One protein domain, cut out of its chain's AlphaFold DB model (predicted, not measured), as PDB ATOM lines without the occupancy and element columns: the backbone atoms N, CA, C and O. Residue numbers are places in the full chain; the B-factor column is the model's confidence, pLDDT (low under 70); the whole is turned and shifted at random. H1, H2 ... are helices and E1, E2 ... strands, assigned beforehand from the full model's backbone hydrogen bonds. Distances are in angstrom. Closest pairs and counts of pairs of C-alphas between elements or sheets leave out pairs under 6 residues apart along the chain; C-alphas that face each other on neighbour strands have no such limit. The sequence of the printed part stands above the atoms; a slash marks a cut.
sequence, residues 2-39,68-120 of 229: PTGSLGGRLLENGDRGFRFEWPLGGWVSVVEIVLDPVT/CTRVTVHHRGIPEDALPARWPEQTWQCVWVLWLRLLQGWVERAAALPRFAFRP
ATOM      1  N   PRO A   2     183.883 315.932 282.757       27.88
ATOM      2  CA  PRO A   2     184.671 315.605 281.577       27.88
ATOM      3  C   PRO A   2     186.136 315.987 281.828       27.88
ATOM      4  O   PRO A   2     186.434 317.107 282.226       27.88
ATOM      5  N   THR A   3     187.046 315.045 281.601       28.50
ATOM      6  CA  THR A   3     188.502 315.107 281.833       28.50
ATOM      7  C   THR A   3     189.266 315.909 280.764       28.50
ATOM      8  O   THR A   3     190.395 315.582 280.409       28.50
ATOM      9  N   GLY A   4     188.651 316.963 280.228       29.02
ATOM     10  CA  GLY A   4     189.205 317.799 279.164       29.02
ATOM     11  C   GLY A   4     189.820 319.083 279.703       29.02
ATOM     12  O   GLY A   4     189.248 320.149 279.516       29.02
ATOM     13  N   SER A   5     190.970 319.008 280.366       38.97
ATOM     14  CA  SER A   5     191.797 320.194 280.590       38.97
ATOM     15  C   SER A   5     193.067 320.039 279.767       38.97
ATOM     16  O   SER A   5     193.962 319.284 280.144       38.97
ATOM     17  N   LEU A   6     193.174 320.783 278.661       47.44
ATOM     18  CA  LEU A   6     194.476 321.350 278.309       47.44
ATOM     19  C   LEU A   6     194.938 322.014 279.611       47.44
ATOM     20  O   LEU A   6     194.239 322.896 280.098       47.44
ATOM     21  N   GLY A   7     195.986 321.515 280.265       51.84
ATOM     22  CA  GLY A   7     196.373 321.926 281.628       51.84
ATOM     23  C   GLY A   7     196.848 323.382 281.751       51.84
ATOM     24  O   GLY A   7     197.543 323.728 282.698       51.84
ATOM     25  N   GLY A   8     196.522 324.203 280.761       66.25
ATOM     26  CA  GLY A   8     196.953 325.559 280.534       66.25
ATOM     27  C   GLY A   8     195.959 326.623 280.978       66.25
ATOM     28  O   GLY A   8     194.756 326.380 281.069       66.25
ATOM     29  N   ARG A   9     196.464 327.834 281.223       84.12
ATOM     30  CA  ARG A   9     195.647 329.012 281.526       84.12
ATOM     31  C   ARG A   9     195.318 329.751 280.233       84.12
ATOM     32  O   ARG A   9     196.220 330.190 279.528       84.12
ATOM     33  N   LEU A  10     194.033 329.923 279.932       87.81
ATOM     34  CA  LEU A  10     193.589 330.777 278.829       87.81
ATOM     35  C   LEU A  10     193.999 332.232 279.113       87.81
ATOM     36  O   LEU A  10     193.687 332.762 280.178       87.81
ATOM     37  N   LEU A  11     194.709 332.851 278.174       90.00
ATOM     38  CA  LEU A  11     195.166 334.239 278.257       90.00
ATOM     39  C   LEU A  11     194.206 335.172 277.520       90.00
ATOM     40  O   LEU A  11     193.807 336.196 278.062       90.00
ATOM     41  N   GLU A  12     193.822 334.801 276.297       90.12
ATOM     42  CA  GLU A  12     192.943 335.581 275.421       90.12
ATOM     43  C   GLU A  12     192.035 334.646 274.622       90.12
ATOM     44  O   GLU A  12     192.427 333.530 274.279       90.12
ATOM     45  N   ASN A  13     190.826 335.107 274.307       91.81
ATOM     46  CA  ASN A  13     189.861 334.390 273.480       91.81
ATOM     47  C   ASN A  13     189.001 335.394 272.712       91.81
ATOM     48  O   ASN A  13     188.435 336.305 273.320       91.81
ATOM     49  N   GLY A  14     188.898 335.224 271.400       89.06
ATOM     50  CA  GLY A  14     188.075 336.054 270.533       89.06
ATOM     51  C   GLY A  14     187.702 335.338 269.238       89.06
ATOM     52  O   GLY A  14     188.135 334.220 268.967       89.06
ATOM     53  N   ASP A  15     186.918 336.010 268.400       86.25
ATOM     54  CA  ASP A  15     186.342 335.406 267.189       86.25
ATOM     55  C   ASP A  15     187.393 334.984 266.146       86.25
ATOM     56  O   ASP A  15     187.120 334.162 265.274       86.25
ATOM     57  N   ARG A  16     188.608 335.540 266.234       89.75
ATOM     58  CA  ARG A  16     189.730 335.257 265.325       89.75
ATOM     59  C   ARG A  16     190.789 334.336 265.917       89.75
ATOM     60  O   ARG A  16     191.841 334.170 265.306       89.75
ATOM     61  N   GLY A  17     190.546 333.751 267.087       91.62
ATOM     62  CA  GLY A  17     191.530 332.890 267.725       91.62
ATOM     63  C   GLY A  17     191.598 333.026 269.235       91.62
ATOM     64  O   GLY A  17     190.835 333.752 269.869       91.62
ATOM     65  N   PHE A  18     192.544 332.309 269.822       93.31
ATOM     66  CA  PHE A  18     192.759 332.306 271.262       93.31
ATOM     67  C   PHE A  18     194.221 332.036 271.596       93.31
ATOM     68  O   PHE A  18     194.967 331.435 270.820       93.31
ATOM     69  N   ARG A  19     194.620 332.478 272.785       93.50
ATOM     70  CA  ARG A  19     195.977 332.352 273.304       93.50
ATOM     71  C   ARG A  19     195.929 331.758 274.696       93.50
ATOM     72  O   ARG A  19     195.109 332.172 275.513       93.50
ATOM     73  N   PHE A  20     196.796 330.800 274.986       91.12
ATOM     74  CA  PHE A  20     196.837 330.134 276.283       91.12
ATOM     75  C   PHE A  20     198.259 329.735 276.676       91.12
ATOM     76  O   PHE A  20     199.124 329.496 275.835       91.12
ATOM     77  N   GLU A  21     198.499 329.687 277.977       89.94
ATOM     78  CA  GLU A  21     199.708 329.133 278.577       89.94
ATOM     79  C   GLU A  21     199.676 327.614 278.496       89.94
ATOM     80  O   GLU A  21     198.643 327.018 278.772       89.94
ATOM     81  N   TRP A  22     200.800 326.979 278.190       84.00
ATOM     82  CA  TRP A  22     200.931 325.529 278.165       84.00
ATOM     83  C   TRP A  22     202.027 325.084 279.145       84.00
ATOM     84  O   TRP A  22     203.187 325.459 278.976       84.00
ATOM     85  N   PRO A  23     201.711 324.271 280.173       78.00
ATOM     86  CA  PRO A  23     202.721 323.770 281.100       78.00
ATOM     87  C   PRO A  23     203.580 322.662 280.464       78.00
ATOM     88  O   PRO A  23     203.065 321.632 280.026       78.00
ATOM     89  N   LEU A  24     204.901 322.849 280.461       71.88
ATOM     90  CA  LEU A  24     205.906 321.917 279.942       71.88
ATOM     91  C   LEU A  24     206.940 321.601 281.031       71.88
ATOM     92  O   LEU A  24     207.917 322.324 281.192       71.88
ATOM     93  N   GLY A  25     206.726 320.533 281.806       60.19
ATOM     94  CA  GLY A  25     207.751 319.991 282.712       60.19
ATOM     95  C   GLY A  25     208.384 321.006 283.676       60.19
ATOM     96  O   GLY A  25     209.603 321.028 283.815       60.19
ATOM     97  N   GLY A  26     207.573 321.860 284.310       69.25
ATOM     98  CA  GLY A  26     208.034 322.922 285.220       69.25
ATOM     99  C   GLY A  26     208.185 324.305 284.574       69.25
ATOM    100  O   GLY A  26     208.410 325.281 285.281       69.25
ATOM    101  N   TRP A  27     207.995 324.397 283.258       75.81
ATOM    102  CA  TRP A  27     208.009 325.638 282.486       75.81
ATOM    103  C   TRP A  27     206.622 325.953 281.943       75.81
ATOM    104  O   TRP A  27     205.740 325.093 281.915       75.81
ATOM    105  N   VAL A  28     206.434 327.188 281.486       82.50
ATOM    106  CA  VAL A  28     205.203 327.628 280.832       82.50
ATOM    107  C   VAL A  28     205.564 328.235 279.483       82.50
ATOM    108  O   VAL A  28     206.245 329.257 279.427       82.50
ATOM    109  N   SER A  29     205.108 327.598 278.409       86.56
ATOM    110  CA  SER A  29     205.142 328.151 277.057       86.56
ATOM    111  C   SER A  29     203.810 328.833 276.731       86.56
ATOM    112  O   SER A  29     202.850 328.765 277.504       86.56
ATOM    113  N   VAL A  30     203.735 329.522 275.593       90.06
ATOM    114  CA  VAL A  30     202.507 330.178 275.126       90.06
ATOM    115  C   VAL A  30     202.151 329.663 273.744       90.06
ATOM    116  O   VAL A  30     202.982 329.671 272.833       90.06
ATOM    117  N   VAL A  31     200.896 329.257 273.587       90.25
ATOM    118  CA  VAL A  31     200.309 328.864 272.310       90.25
ATOM    119  C   VAL A  31     199.274 329.894 271.899       90.25
ATOM    120  O   VAL A  31     198.394 330.253 272.677       90.25
ATOM    121  N   GLU A  32     199.371 330.340 270.657       94.12
ATOM    122  CA  GLU A  32     198.406 331.200 269.989       94.12
ATOM    123  C   GLU A  32     197.862 330.467 268.761       94.12
ATOM    124  O   GLU A  32     198.627 329.968 267.935       94.12
ATOM    125  N   ILE A  33     196.537 330.383 268.659       93.12
ATOM    126  CA  ILE A  33     195.826 329.826 267.508       93.12
ATOM    127  C   ILE A  33     195.084 330.970 266.833       93.12
ATOM    128  O   ILE A  33     194.251 331.612 267.471       93.12
ATOM    129  N   VAL A  34     195.369 331.196 265.552       94.75
ATOM    130  CA  VAL A  34     194.783 332.261 264.729       94.75
ATOM    131  C   VAL A  34     193.882 331.650 263.661       94.75
ATOM    132  O   VAL A  34     194.249 330.665 263.017       94.75
ATOM    133  N   LEU A  35     192.700 332.237 263.483       93.75
ATOM    134  CA  LEU A  35     191.677 331.842 262.523       93.75
ATOM    135  C   LEU A  35     191.491 332.958 261.491       93.75
ATOM    136  O   LEU A  35     190.978 334.037 261.803       93.75
ATOM    137  N   ASP A  36     191.876 332.676 260.250       92.19
ATOM    138  CA  ASP A  36     191.773 333.613 259.135       92.19
ATOM    139  C   ASP A  36     190.833 333.069 258.054       92.19
ATOM    140  O   ASP A  36     191.138 332.041 257.439       92.19
ATOM    141  N   PRO A  37     189.704 333.741 257.767       87.69
ATOM    142  CA  PRO A  37     188.879 333.406 256.615       87.69
ATOM    143  C   PRO A  37     189.688 333.553 255.323       87.69
ATOM    144  O   PRO A  37     190.271 334.599 255.045       87.69
ATOM    145  N   VAL A  38     189.710 332.501 254.515       83.25
ATOM    146  CA  VAL A  38     190.250 332.511 253.159       83.25
ATOM    147  C   VAL A  38     189.094 332.844 252.228       83.25
ATOM    148  O   VAL A  38     188.290 331.983 251.860       83.25
ATOM    149  N   THR A  39     188.988 334.118 251.864       73.88
ATOM    150  CA  THR A  39     188.094 334.554 250.796       73.88
ATOM    151  C   THR A  39     188.657 334.065 249.468       73.88
ATOM    152  O   THR A  39     189.827 334.289 249.160       73.88
ATOM    153  N   CYS A  68     186.969 328.746 253.104       82.94
ATOM    154  CA  CYS A  68     187.914 327.973 253.900       82.94
ATOM    155  C   CYS A  68     188.411 328.862 255.044       82.94
ATOM    156  O   CYS A  68     188.533 330.070 254.865       82.94
ATOM    157  N   THR A  69     188.722 328.295 256.205       89.88
ATOM    158  CA  THR A  69     189.408 329.020 257.283       89.88
ATOM    159  C   THR A  69     190.821 328.478 257.395       89.88
ATOM    160  O   THR A  69     191.020 327.285 257.626       89.88
ATOM    161  N   ARG A  70     191.817 329.353 257.258       91.19
ATOM    162  CA  ARG A  70     193.199 329.032 257.597       91.19
ATOM    163  C   ARG A  70     193.334 329.062 259.114       91.19
ATOM    164  O   ARG A  70     193.046 330.076 259.743       91.19
ATOM    165  N   VAL A  71     193.785 327.948 259.679       92.88
ATOM    166  CA  VAL A  71     194.131 327.832 261.097       92.88
ATOM    167  C   VAL A  71     195.649 327.838 261.212       92.88
ATOM    168  O   VAL A  71     196.310 326.966 260.648       92.88
ATOM    169  N   THR A  72     196.197 328.814 261.929       92.50
ATOM    170  CA  THR A  72     197.641 328.962 262.159       92.50
ATOM    171  C   THR A  72     197.933 328.770 263.640       92.50
ATOM    172  O   THR A  72     197.194 329.278 264.479       92.50
ATOM    173  N   VAL A  73     199.012 328.056 263.972       92.38
ATOM    174  CA  VAL A  73     199.468 327.891 265.357       92.38
ATOM    175  C   VAL A  73     200.844 328.520 265.527       92.38
ATOM    176  O   VAL A  73     201.763 328.232 264.763       92.38
ATOM    177  N   HIS A  74     200.996 329.336 266.564       91.06
ATOM    178  CA  HIS A  74     202.278 329.842 267.034       91.06
ATOM    179  C   HIS A  74     202.536 329.310 268.444       91.06
ATOM    180  O   HIS A  74     201.818 329.649 269.380       91.06
ATOM    181  N   HIS A  75     203.582 328.501 268.612       88.38
ATOM    182  CA  HIS A  75     204.015 328.000 269.917       88.38
ATOM    183  C   HIS A  75     205.362 328.635 270.268       88.38
ATOM    184  O   HIS A  75     206.353 328.418 269.575       88.38
ATOM    185  N   ARG A  76     205.393 329.472 271.310       88.31
ATOM    186  CA  ARG A  76     206.577 330.241 271.728       88.31
ATOM    187  C   ARG A  76     206.972 329.903 273.159       88.31
ATOM    188  O   ARG A  76     206.123 329.536 273.966       88.31
ATOM    189  N   GLY A  77     208.249 330.095 273.485       83.19
ATOM    190  CA  GLY A  77     208.770 329.823 274.828       83.19
ATOM    191  C   GLY A  77     208.896 328.331 275.131       83.19
ATOM    192  O   GLY A  77     208.725 327.929 276.277       83.19
ATOM    193  N   ILE A  78     209.146 327.510 274.106       78.62
ATOM    194  CA  ILE A  78     209.497 326.099 274.277       78.62
ATOM    195  C   ILE A  78     210.938 326.068 274.813       78.62
ATOM    196  O   ILE A  78     211.825 326.572 274.125       78.62
ATOM    197  N   PRO A  79     211.187 325.575 276.039       70.38
ATOM    198  CA  PRO A  79     212.541 325.549 276.592       70.38
ATOM    199  C   PRO A  79     213.407 324.523 275.850       70.38
ATOM    200  O   PRO A  79     212.901 323.484 275.457       70.38
ATOM    201  N   GLU A  80     214.705 324.761 275.692       64.88
ATOM    202  CA  GLU A  80     215.594 323.802 275.003       64.88
ATOM    203  C   GLU A  80     215.848 322.524 275.841       64.88
ATOM    204  O   GLU A  80     216.068 321.446 275.293       64.88
ATOM    205  N   ASP A  81     215.749 322.616 277.177       61.69
ATOM    206  CA  ASP A  81     216.286 321.592 278.092       61.69
ATOM    207  C   ASP A  81     215.250 320.805 278.926       61.69
ATOM    208  O   ASP A  81     215.606 319.832 279.605       61.69
ATOM    209  N   ALA A  82     213.971 321.197 278.930       55.78
ATOM    210  CA  ALA A  82     212.941 320.539 279.752       55.78
ATOM    211  C   ALA A  82     212.333 319.321 279.043       55.78
ATOM    212  O   ALA A  82     212.459 319.198 277.842       55.78
ATOM    213  N   LEU A  83     211.618 318.419 279.720       50.09
ATOM    214  CA  LEU A  83     210.771 317.429 279.029       50.09
ATOM    215  C   LEU A  83     209.323 317.939 278.950       50.09
ATOM    216  O   LEU A  83     208.827 318.476 279.940       50.09
ATOM    217  N   PRO A  84     208.618 317.777 277.813       55.09
ATOM    218  CA  PRO A  84     209.048 317.136 276.558       55.09
ATOM    219  C   PRO A  84     209.931 318.025 275.659       55.09
ATOM    220  O   PRO A  84     210.248 317.657 274.543       55.09
ATOM    221  N   ALA A  85     210.339 319.195 276.133       52.28
ATOM    222  CA  ALA A  85     211.084 320.215 275.403       52.28
ATOM    223  C   ALA A  85     212.504 319.840 274.884       52.28
ATOM    224  O   ALA A  85     213.037 320.562 274.056       52.28
ATOM    225  N   ARG A  86     213.060 318.670 275.244       56.97
ATOM    226  CA  ARG A  86     214.222 318.046 274.570       56.97
ATOM    227  C   ARG A  86     213.901 317.522 273.172       56.97
ATOM    228  O   ARG A  86     214.782 317.023 272.479       56.97
ATOM    229  N   TRP A  87     212.632 317.543 272.788       62.97
ATOM    230  CA  TRP A  87     212.233 317.231 271.435       62.97
ATOM    231  C   TRP A  87     212.796 318.264 270.458       62.97
ATOM    232  O   TRP A  87     212.602 319.463 270.682       62.97
ATOM    233  N   PRO A  88     213.439 317.816 269.365       64.38
ATOM    234  CA  PRO A  88     213.810 318.690 268.264       64.38
ATOM    235  C   PRO A  88     212.619 319.532 267.789       64.38
ATOM    236  O   PRO A  88     211.463 319.111 267.880       64.38
ATOM    237  N   GLU A  89     212.878 320.719 267.238       69.69
ATOM    238  CA  GLU A  89     211.829 321.592 266.684       69.69
ATOM    239  C   GLU A  89     210.901 320.835 265.715       69.69
ATOM    240  O   GLU A  89     209.682 321.010 265.734       69.69
ATOM    241  N   GLN A  90     211.471 319.925 264.922       65.38
ATOM    242  CA  GLN A  90     210.770 319.073 263.964       65.38
ATOM    243  C   GLN A  90     209.662 318.256 264.629       65.38
ATOM    244  O   GLN A  90     208.545 318.183 264.122       65.38
ATOM    245  N   THR A  91     209.927 317.708 265.808       69.12
ATOM    246  CA  THR A  91     208.948 316.943 266.569       69.12
ATOM    247  C   THR A  91     207.750 317.803 266.980       69.12
ATOM    248  O   THR A  91     206.600 317.368 266.875       69.12
ATOM    249  N   TRP A  92     207.992 319.041 267.415       71.88
ATOM    250  CA  TRP A  92     206.919 319.979 267.748       71.88
ATOM    251  C   TRP A  92     206.072 320.340 266.529       71.88
ATOM    252  O   TRP A  92     204.846 320.420 266.640       71.88
ATOM    253  N   GLN A  93     206.708 320.506 265.367       73.19
ATOM    254  CA  GLN A  93     206.007 320.711 264.100       73.19
ATOM    255  C   GLN A  93     205.113 319.508 263.768       73.19
ATOM    256  O   GLN A  93     203.931 319.693 263.476       73.19
ATOM    257  N   CYS A  94     205.619 318.275 263.893       67.19
ATOM    258  CA  CYS A  94     204.839 317.054 263.657       67.19
ATOM    259  C   CYS A  94     203.597 316.972 264.556       67.19
ATOM    260  O   CYS A  94     202.500 316.672 264.079       67.19
ATOM    261  N   VAL A  95     203.737 317.285 265.849       75.00
ATOM    262  CA  VAL A  95     202.613 317.267 266.800       75.00
ATOM    263  C   VAL A  95     201.536 318.283 266.420       75.00
ATOM    264  O   VAL A  95     200.348 317.947 266.410       75.00
ATOM    265  N   TRP A  96     201.924 319.513 266.072       83.25
ATOM    266  CA  TRP A  96     200.961 320.540 265.675       83.25
ATOM    267  C   TRP A  96     200.277 320.226 264.348       83.25
ATOM    268  O   TRP A  96     199.059 320.389 264.245       83.25
ATOM    269  N   VAL A  97     201.018 319.718 263.360       79.19
ATOM    270  CA  VAL A  97     200.447 319.261 262.085       79.19
ATOM    271  C   VAL A  97     199.399 318.178 262.328       79.19
ATOM    272  O   VAL A  97     198.287 318.286 261.805       79.19
ATOM    273  N   LEU A  98     199.704 317.189 263.171       74.19
ATOM    274  CA  LEU A  98     198.752 316.142 263.525       74.19
ATOM    275  C   LEU A  98     197.478 316.739 264.127       74.19
ATOM    276  O   LEU A  98     196.381 316.437 263.667       74.19
ATOM    277  N   TRP A  99     197.586 317.589 265.149       79.44
ATOM    278  CA  TRP A  99     196.400 318.148 265.804       79.44
ATOM    279  C   TRP A  99     195.567 319.034 264.882       79.44
ATOM    280  O   TRP A  99     194.338 318.987 264.958       79.44
ATOM    281  N   LEU A 100     196.197 319.771 263.966       85.25
ATOM    282  CA  LEU A 100     195.481 320.506 262.924       85.25
ATOM    283  C   LEU A 100     194.748 319.561 261.964       85.25
ATOM    284  O   LEU A 100     193.611 319.846 261.593       85.25
ATOM    285  N   ARG A 101     195.331 318.406 261.613       77.56
ATOM    286  CA  ARG A 101     194.644 317.368 260.822       77.56
ATOM    287  C   ARG A 101     193.503 316.707 261.589       77.56
ATOM    288  O   ARG A 101     192.448 316.473 260.998       77.56
ATOM    289  N   LEU A 102     193.675 316.458 262.890       76.12
ATOM    290  CA  LEU A 102     192.608 315.966 263.763       76.12
ATOM    291  C   LEU A 102     191.438 316.955 263.800       76.12
ATOM    292  O   LEU A 102     190.291 316.554 263.606       76.12
ATOM    293  N   LEU A 103     191.728 318.246 263.990       81.69
ATOM    294  CA  LEU A 103     190.734 319.318 263.966       81.69
ATOM    295  C   LEU A 103     190.033 319.398 262.606       81.69
ATOM    296  O   LEU A 103     188.806 319.398 262.557       81.69
ATOM    297  N   GLN A 104     190.801 319.411 261.514       82.94
ATOM    298  CA  GLN A 104     190.267 319.458 260.156       82.94
ATOM    299  C   GLN A 104     189.316 318.284 259.894       82.94
ATOM    300  O   GLN A 104     188.178 318.495 259.490       82.94
ATOM    301  N   GLY A 105     189.741 317.047 260.163       74.88
ATOM    302  CA  GLY A 105     188.903 315.871 259.932       74.88
ATOM    303  C   GLY A 105     187.672 315.805 260.836       74.88
ATOM    304  O   GLY A 105     186.614 315.362 260.387       74.88
ATOM    305  N   TRP A 106     187.780 316.281 262.081       77.81
ATOM    306  CA  TRP A 106     186.632 316.402 262.977       77.81
ATOM    307  C   TRP A 106     185.611 317.417 262.449       77.81
ATOM    308  O   TRP A 106     184.428 317.098 262.364       77.81
ATOM    309  N   VAL A 107     186.058 318.612 262.053       82.69
ATOM    310  CA  VAL A 107     185.179 319.684 261.557       82.69
ATOM    311  C   VAL A 107     184.566 319.333 260.199       82.69
ATOM    312  O   VAL A 107     183.373 319.538 260.003       82.69
ATOM    313  N   GLU A 108     185.350 318.788 259.267       81.06
ATOM    314  CA  GLU A 108     184.892 318.509 257.899       81.06
ATOM    315  C   GLU A 108     184.025 317.251 257.790       81.06
ATOM    316  O   GLU A 108     183.151 317.181 256.928       81.06
ATOM    317  N   ARG A 109     184.299 316.219 258.600       74.81
ATOM    318  CA  ARG A 109     183.724 314.876 258.399       74.81
ATOM    319  C   ARG A 109     183.079 314.274 259.642       74.81
ATOM    320  O   ARG A 109     182.600 313.147 259.563       74.81
ATOM    321  N   ALA A 110     183.114 314.961 260.789       68.62
ATOM    322  CA  ALA A 110     182.783 314.377 262.095       68.62
ATOM    323  C   ALA A 110     183.500 313.031 262.337       68.62
ATOM    324  O   ALA A 110     183.007 312.155 263.049       68.62
ATOM    325  N   ALA A 111     184.670 312.848 261.711       60.78
ATOM    326  CA  ALA A 111     185.409 311.605 261.785       60.78
ATOM    327  C   ALA A 111     186.094 311.521 263.149       60.78
ATOM    328  O   ALA A 111     186.843 312.421 263.537       60.78
ATOM    329  N   ALA A 112     185.873 310.420 263.866       54.16
ATOM    330  CA  ALA A 112     186.674 310.080 265.031       54.16
ATOM    331  C   ALA A 112     188.076 309.681 264.555       54.16
ATOM    332  O   ALA A 112     188.360 308.508 264.320       54.16
ATOM    333  N   LEU A 113     188.944 310.671 264.361       58.47
ATOM    334  CA  LEU A 113     190.349 310.406 264.097       58.47
ATOM    335  C   LEU A 113     191.012 309.865 265.377       58.47
ATOM    336  O   LEU A 113     190.601 310.245 266.484       58.47
ATOM    337  N   PRO A 114     191.996 308.955 265.268       54.31
ATOM    338  CA  PRO A 114     192.579 308.314 266.439       54.31
ATOM    339  C   PRO A 114     193.129 309.330 267.435       54.31
ATOM    340  O   PRO A 114     193.867 310.253 267.091       54.31
ATOM    341  N   ARG A 115     192.755 309.156 268.704       53.66
ATOM    342  CA  ARG A 115     193.268 309.975 269.802       53.66
ATOM    343  C   ARG A 115     194.618 309.416 270.228       53.66
ATOM    344  O   ARG A 115     194.688 308.326 270.792       53.66
ATOM    345  N   PHE A 116     195.678 310.171 269.978       53.66
ATOM    346  CA  PHE A 116     197.019 309.823 270.433       53.66
ATOM    347  C   PHE A 116     197.186 310.138 271.914       53.66
ATOM    348  O   PHE A 116     196.944 311.261 272.358       53.66
ATOM    349  N   ALA A 117     197.630 309.146 272.684       50.88
ATOM    350  CA  ALA A 117     198.078 309.363 274.049       50.88
ATOM    351  C   ALA A 117     199.585 309.652 274.040       50.88
ATOM    352  O   ALA A 117     200.399 308.749 273.866       50.88
ATOM    353  N   PHE A 118     199.949 310.913 274.268       54.94
ATOM    354  CA  PHE A 118     201.327 311.335 274.521       54.94
ATOM    355  C   PHE A 118     201.705 310.980 275.963       54.94
ATOM    356  O   PHE A 118     201.712 311.836 276.846       54.94
ATOM    357  N   ARG A 119     201.932 309.692 276.237       52.09
ATOM    358  CA  ARG A 119     202.422 309.232 277.542       52.09
ATOM    359  C   ARG A 119     203.855 308.730 277.403       52.09
ATOM    360  O   ARG A 119     204.030 307.557 277.088       52.09
ATOM    361  N   PRO A 120     204.863 309.589 277.626       51.78
ATOM    362  CA  PRO A 120     206.227 309.114 277.772       51.78
ATOM    363  C   PRO A 120     206.352 308.173 278.992       51.78
ATOM    364  O   PRO A 120     205.585 308.313 279.951       51.78
TER     365      PRO A 120
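Overview. This is residues 2 to 39 and 68 to 120 of the 229 residues of an uncharacterized protein of Symbiobacterium thermophilum (strain T / IAM 14863) (UniProt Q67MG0). Picture a twisted wall of four antiparallel strands with one long helix, H1, near its E4 edge; H1 only grazes the wall, and after it residues 110 to 120 fold back as a tail. The printed part has 91 residues with four named strands and then one named helix, in the order E1, E2, E3, E4, H1; the sheet has the same order, E1 - E2 - E3 - E4. The class is mixed, helices and strands. The whole is compact, with a radius of gyration of the C-alphas of 14.1 A and spans of 40 by 31 by 28 A.

Arrangement. Start at the inner strand E3, residues 27 to 38. Beside it is its antiparallel neighbour E2, residues 17 to 24, where N 20 and O 31 are 2.9 A apart, within hydrogen-bond range. Next find the edge strand E1, residues 10 to 14, with N 14 and O 17 of E2 at 2.9 A. E1, E2 and E3 form a meander, each strand the antiparallel neighbour of the one before; E1 and E2, and E2 and E3, are hairpins. On the other side of E3 is the edge strand E4, residues 68 to 76, with N 34 and O 72 at 2.9 A. E1 and E4 are apart. H1, residues 89 to 109, is on the sheet but only grazes it, with its residues 92 to 104; its closest C-alphas to E4 are those of Val 73 and Trp 96, 7.5 A apart. In H1 every O i to N i+4 pair is within hydrogen-bond range.

Along the chain. Find C-alpha 10 at (193.589, 330.777, 278.829), where E1 begins. E3 measures 35.0 A, E4 25.9 A and E2 21.8 A from first to last C-alpha. H1 runs 30.1 A, ending at C-alpha 109, (183.724, 314.876, 258.399).

Size, cuts and confidence. The C-alphas of Gly 26 and Thr 39 are farthest apart, 41.4 A. Residues 40 to 67 are not printed; C-alphas 39 and 68 are 7.3 A apart across this cut. The link from E4 to H1, residues 77 to 88, is long. Confidence is low, with pLDDT under 70, at residues 2 to 8, 25 to 26, 80 to 91, 94 and 110 to 120.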